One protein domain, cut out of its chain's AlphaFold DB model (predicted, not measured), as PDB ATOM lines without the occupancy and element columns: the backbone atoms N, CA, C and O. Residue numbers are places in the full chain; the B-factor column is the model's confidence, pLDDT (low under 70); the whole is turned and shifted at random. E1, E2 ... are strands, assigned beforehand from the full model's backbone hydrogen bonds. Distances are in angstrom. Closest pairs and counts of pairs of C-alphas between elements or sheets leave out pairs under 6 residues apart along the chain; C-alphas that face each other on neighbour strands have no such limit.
ATOM      1  N   HIS A 130      80.870   8.216   5.482       80.50
ATOM      2  CA  HIS A 130      80.342   9.421   4.863       80.50
ATOM      3  C   HIS A 130      79.255   9.093   3.848       80.50
ATOM      4  O   HIS A 130      79.175   7.972   3.338       80.50
ATOM      5  N   ASP A 131      78.450  10.104   3.559       80.75
ATOM      6  CA  ASP A 131      77.592  10.191   2.390       80.75
ATOM      7  C   ASP A 131      77.813  11.544   1.689       80.75
ATOM      8  O   ASP A 131      78.812  12.231   1.934       80.75
ATOM      9  N   GLU A 132      76.913  11.898   0.773       70.94
ATOM     10  CA  GLU A 132      76.982  13.127  -0.022       70.94
ATOM     11  C   GLU A 132      76.852  14.406   0.820       70.94
ATOM     12  O   GLU A 132      77.320  15.464   0.402       70.94
ATOM     13  N   ASN A 133      76.251  14.318   2.010       74.75
ATOM     14  CA  ASN A 133      75.883  15.476   2.821       74.75
ATOM     15  C   ASN A 133      76.682  15.571   4.127       74.75
ATOM     16  O   ASN A 133      76.946  16.677   4.605       74.75
ATOM     17  N   THR A 134      77.043  14.432   4.724       80.62
ATOM     18  CA  THR A 134      77.626  14.351   6.070       80.62
ATOM     19  C   THR A 134      78.680  13.249   6.209       80.62
ATOM     20  O   THR A 134      78.814  12.359   5.366       80.62
ATOM     21  N   HIS A 135      79.429  13.288   7.311       80.88
ATOM     22  CA  HIS A 135      80.290  12.204   7.779       80.88
ATOM     23  C   HIS A 135      80.013  11.871   9.254       80.88
ATOM     24  O   HIS A 135      79.679  12.762  10.027       80.88
ATOM     25  N   TRP A 136      80.125  10.590   9.635       82.19
ATOM     26  CA  TRP A 136      79.799  10.072  10.977       82.19
ATOM     27  C   TRP A 136      80.638   8.836  11.372       82.19
ATOM     28  O   TRP A 136      81.328   8.231  10.542       82.19
ATOM     29  N   LYS A 137      80.545   8.410  12.641       76.44
ATOM     30  CA  LYS A 137      81.048   7.116  13.154       76.44
ATOM     31  C   LYS A 137      79.902   6.115  13.343       76.44
ATOM     32  O   LYS A 137      78.858   6.452  13.899       76.44
ATOM     33  N   GLU A 138      80.072   4.877  12.885       78.31
ATOM     34  CA  GLU A 138      79.022   3.842  12.812       78.31
ATOM     35  C   GLU A 138      79.237   2.713  13.829       78.31
ATOM     36  O   GLU A 138      80.365   2.261  14.037       78.31
ATOM     37  N   CYS A 139      78.151   2.248  14.457       70.00
ATOM     38  CA  CYS A 139      78.177   1.133  15.404       70.00
ATOM     39  C   CYS A 139      78.539  -0.193  14.711       70.00
ATOM     40  O   CYS A 139      77.958  -0.573  13.701       70.00
ATOM     41  N   MET A 140      79.477  -0.938  15.292       52.03
ATOM     42  CA  MET A 140      80.005  -2.197  14.761       52.03
ATOM     43  C   MET A 140      79.209  -3.438  15.208       52.03
ATOM     44  O   MET A 140      79.559  -4.562  14.843       52.03
ATOM     45  N   VAL A 141      78.154  -3.266  16.012       55.44
ATOM     46  CA  VAL A 141      77.287  -4.369  16.458       55.44
ATOM     47  C   VAL A 141      76.370  -4.796  15.309       55.44
ATOM     48  O   VAL A 141      75.703  -3.967  14.693       55.44
ATOM     49  N   LYS A 142      76.324  -6.103  15.022       46.72
ATOM     50  CA  LYS A 142      75.520  -6.658  13.926       46.72
ATOM     51  C   LYS A 142      74.038  -6.295  14.104       46.72
ATOM     52  O   LYS A 142      73.489  -6.506  15.180       46.72
ATOM     53  N   ASP A 143      73.427  -5.771  13.042       55.19
ATOM     54  CA  ASP A 143      72.031  -5.309  12.981       55.19
ATOM     55  C   ASP A 143      71.717  -4.052  13.837       55.19
ATOM     56  O   ASP A 143      70.553  -3.727  14.065       55.19
ATOM     57  N   CYS A 144      72.739  -3.296  14.269       63.03
ATOM     58  CA  CYS A 144      72.584  -2.014  14.967       63.03
ATOM     59  C   CYS A 144      72.831  -0.819  14.028       63.03
ATOM     60  O   CYS A 144      73.934  -0.644  13.522       63.03
ATOM     61  N   ALA A 145      71.829   0.047  13.842       70.56
ATOM     62  CA  ALA A 145      71.891   1.188  12.915       70.56
ATOM     63  C   ALA A 145      72.330   2.526  13.559       70.56
ATOM     64  O   ALA A 145      72.105   3.594  12.990       70.56
ATOM     65  N   LYS A 146      72.906   2.507  14.769       70.88
ATOM     66  CA  LYS A 146      73.266   3.733  15.506       70.88
ATOM     67  C   LYS A 146      74.519   4.414  14.929       70.88
ATOM     68  O   LYS A 146      75.517   3.749  14.645       70.88
ATOM     69  N   ARG A 147      74.469   5.749  14.836       79.38
ATOM     70  CA  ARG A 147      75.544   6.652  14.382       79.38
ATOM     71  C   ARG A 147      75.902   7.666  15.480       79.38
ATOM     72  O   ARG A 147      75.056   7.954  16.325       79.38
ATOM     73  N   THR A 148      77.125   8.192  15.469       75.38
ATOM     74  CA  THR A 148      77.569   9.309  16.326       75.38
ATOM     75  C   THR A 148      78.472  10.275  15.550       75.38
ATOM     76  O   THR A 148      78.991   9.906  14.497       75.38
ATOM     77  N   GLU A 149      78.654  11.493  16.070       73.12
ATOM     78  CA  GLU A 149      79.524  12.540  15.497       73.12
ATOM     79  C   GLU A 149      79.183  12.903  14.037       73.12
ATOM     80  O   GLU A 149      80.064  13.034  13.196       73.12
ATOM     81  N   GLU A 150      77.893  13.035  13.719       82.88
ATOM     82  CA  GLU A 150      77.423  13.365  12.367       82.88
ATOM     83  C   GLU A 150      77.569  14.867  12.062       82.88
ATOM     84  O   GLU A 150      76.921  15.700  12.701       82.88
ATOM     85  N   VAL A 151      78.420  15.220  11.090       79.00
ATOM     86  CA  VAL A 151      78.739  16.615  10.722       79.00
ATOM     87  C   VAL A 151      78.735  16.793   9.198       79.00
ATOM     88  O   VAL A 151      79.071  15.872   8.455       79.00
ATOM     89  N   LYS A 152      78.343  17.979   8.709       84.00
ATOM     90  CA  LYS A 152      78.388  18.335   7.277       84.00
ATOM     91  C   LYS A 152      79.827  18.500   6.778       84.00
ATOM     92  O   LYS A 152      80.710  18.887   7.539       84.00
ATOM     93  N   HIS A 153      80.050  18.251   5.490       79.00
ATOM     94  CA  HIS A 153      81.341  18.520   4.841       79.00
ATOM     95  C   HIS A 153      81.637  20.027   4.751       79.00
ATOM     96  O   HIS A 153      80.719  20.829   4.562       79.00
ATOM     97  N   THR A 154      82.912  20.412   4.884       78.31
ATOM     98  CA  THR A 154      83.381  21.814   4.857       78.31
ATOM     99  C   THR A 154      84.764  21.941   4.191       78.31
ATOM    100  O   THR A 154      85.588  21.036   4.333       78.31
ATOM    101  N   GLY A 155      85.036  23.074   3.519       74.38
ATOM    102  CA  GLY A 155      86.314  23.392   2.840       74.38
ATOM    103  C   GLY A 155      86.316  23.177   1.308       74.38
ATOM    104  O   GLY A 155      85.467  22.456   0.791       74.38
ATOM    105  N   GLY A 156      87.245  23.813   0.575       79.38
ATOM    106  CA  GLY A 156      87.457  23.656  -0.887       79.38
ATOM    107  C   GLY A 156      86.640  24.564  -1.845       79.38
ATOM    108  O   GLY A 156      85.646  25.168  -1.451       79.38
ATOM    109  N   GLN A 157      87.055  24.656  -3.127       74.94
ATOM    110  CA  GLN A 157      86.325  25.301  -4.246       74.94
ATOM    111  C   GLN A 157      86.108  24.309  -5.406       74.94
ATOM    112  O   GLN A 157      87.023  23.560  -5.746       74.94
ATOM    113  N   ALA A 158      84.922  24.326  -6.024       78.12
ATOM    114  CA  ALA A 158      84.576  23.463  -7.157       78.12
ATOM    115  C   ALA A 158      84.789  24.157  -8.519       78.12
ATOM    116  O   ALA A 158      84.561  25.358  -8.661       78.12
ATOM    117  N   THR A 159      85.179  23.387  -9.537       78.75
ATOM    118  CA  THR A 159      85.285  23.794 -10.951       78.75
ATOM    119  C   THR A 159      84.382  22.911 -11.818       78.75
ATOM    120  O   THR A 159      83.838  21.925 -11.323       78.75
ATOM    121  N   CYS A 160      84.233  23.200 -13.117       75.69
ATOM    122  CA  CYS A 160      83.502  22.308 -14.039       75.69
ATOM    123  C   CYS A 160      84.159  20.924 -14.232       75.69
ATOM    124  O   CYS A 160      83.605  20.070 -14.913       75.69
ATOM    125  N   GLN A 161      85.329  20.681 -13.626       76.94
ATOM    126  CA  GLN A 161      86.060  19.414 -13.727       76.94
ATOM    127  C   GLN A 161      86.381  18.753 -12.376       76.94
ATOM    128  O   GLN A 161      86.662  17.556 -12.363       76.94
ATOM    129  N   LYS A 162      86.334  19.470 -11.240       80.12
ATOM    130  CA  LYS A 162      86.589  18.894  -9.904       80.12
ATOM    131  C   LYS A 162      85.634  19.449  -8.842       80.12
ATOM    132  O   LYS A 162      85.409  20.657  -8.781       80.12
ATOM    133  N   LYS A 163      85.093  18.565  -7.997       80.88
ATOM    134  CA  LYS A 163      84.268  18.916  -6.825       80.88
ATOM    135  C   LYS A 163      85.133  19.484  -5.692       80.88
ATOM    136  O   LYS A 163      86.353  19.320  -5.693       80.88
ATOM    137  N   ALA A 164      84.512  20.138  -4.713       79.19
ATOM    138  CA  ALA A 164      85.228  20.613  -3.530       79.19
ATOM    139  C   ALA A 164      85.686  19.425  -2.660       79.19
ATOM    140  O   ALA A 164      84.973  18.434  -2.537       79.19
ATOM    141  N   GLU A 165      86.872  19.503  -2.055       82.44
ATOM    142  CA  GLU A 165      87.446  18.441  -1.214       82.44
ATOM    143  C   GLU A 165      87.317  18.805   0.271       82.44
ATOM    144  O   GLU A 165      87.675  19.911   0.676       82.44
ATOM    145  N   CYS A 166      86.771  17.893   1.081       80.75
ATOM    146  CA  CYS A 166      86.499  18.118   2.500       80.75
ATOM    147  C   CYS A 166      87.780  18.026   3.337       80.75
ATOM    148  O   CYS A 166      88.446  16.992   3.354       80.75
ATOM    149  N   GLU A 167      88.079  19.063   4.116       78.19
ATOM    150  CA  GLU A 167      89.335  19.172   4.877       78.19
ATOM    151  C   GLU A 167      89.431  18.202   6.074       78.19
ATOM    152  O   GLU A 167      90.522  17.939   6.574       78.19
ATOM    153  N   VAL A 168      88.304  17.641   6.533       72.06
ATOM    154  CA  VAL A 168      88.247  16.763   7.721       72.06
ATOM    155  C   VAL A 168      88.388  15.283   7.363       72.06
ATOM    156  O   VAL A 168      89.068  14.529   8.060       72.06
ATOM    157  N   CYS A 169      87.732  14.841   6.287       74.75
ATOM    158  CA  CYS A 169      87.708  13.433   5.879       74.75
ATOM    159  C   CYS A 169      88.430  13.158   4.548       74.75
ATOM    160  O   CYS A 169      88.592  11.990   4.187       74.75
ATOM    161  N   GLY A 170      88.867  14.204   3.835       74.06
ATOM    162  CA  GLY A 170      89.583  14.112   2.558       74.06
ATOM    163  C   GLY A 170      88.728  13.627   1.385       74.06
ATOM    164  O   GLY A 170      89.273  13.128   0.407       74.06
ATOM    165  N   GLN A 171      87.396  13.682   1.499       80.00
ATOM    166  CA  GLN A 171      86.475  13.220   0.453       80.00
ATOM    167  C   GLN A 171      85.918  14.385  -0.369       80.00
ATOM    168  O   GLN A 171      85.639  15.455   0.171       80.00
ATOM    169  N   GLU A 172      85.721  14.160  -1.668       79.69
ATOM    170  CA  GLU A 172      85.082  15.123  -2.569       79.69
ATOM    171  C   GLU A 172      83.568  15.215  -2.312       79.69
ATOM    172  O   GLU A 172      82.890  14.195  -2.169       79.69
ATOM    173  N   TYR A 173      83.024  16.433  -2.268       77.25
ATOM    174  CA  TYR A 173      81.618  16.703  -1.963       77.25
ATOM    175  C   TYR A 173      81.070  17.913  -2.745       77.25
ATOM    176  O   TYR A 173      81.819  18.736  -3.273       77.25
ATOM    177  N   GLY A 174      79.740  18.008  -2.842       78.00
ATOM    178  CA  GLY A 174      79.048  19.054  -3.604       78.00
ATOM    179  C   GLY A 174      78.945  18.783  -5.113       78.00
ATOM    180  O   GLY A 174      79.178  17.664  -5.585       78.00
TER     181      GLY A 174
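Overview. This is residues 130 to 174 of the 574 residues of the protein "Leucine-rich repeat domain-containing protein" of Anaerobutyricum hallii (UniProt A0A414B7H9). With little regular structure, this is a thin rod: the hairpin of E1 and E2, whose link sticks out at one end with residues 140 to 145, and beyond E2 a looped stretch, residues 153 to 174, that runs out to the other end and folds back. The printed part has 45 residues, two named strands, E1 then E2, antiparallel, and no named helix; it is all strand by class, with 11 residues in named elements. It is loose, radius of gyration of the C-alphas 13.0 A, spanning 41 by 16 by 13 A.

Along the chain. E1, residues 134 to 138, is 12.6 A long and begins at C-alpha 134 (77.626, 14.351, 6.070). E2, residues 147 to 152, is 14.0 A long and ends at C-alpha 152 (78.388, 18.335, 7.277).

Arrangement. E1 and E2 form an antiparallel hairpin, their directions at 165 degrees. N 135 and O 151 are within hydrogen-bond range at 2.8 A. Residues 164 to 165 pair with 172 to 173, antiparallel.

Size, cuts and confidence. The farthest C-alphas, of Lys 142 and Cys 160, are 41.0 A apart. The printed part has no cut. The link from E1 to E2 is short. Residues 140 to 144 have pLDDT under 70.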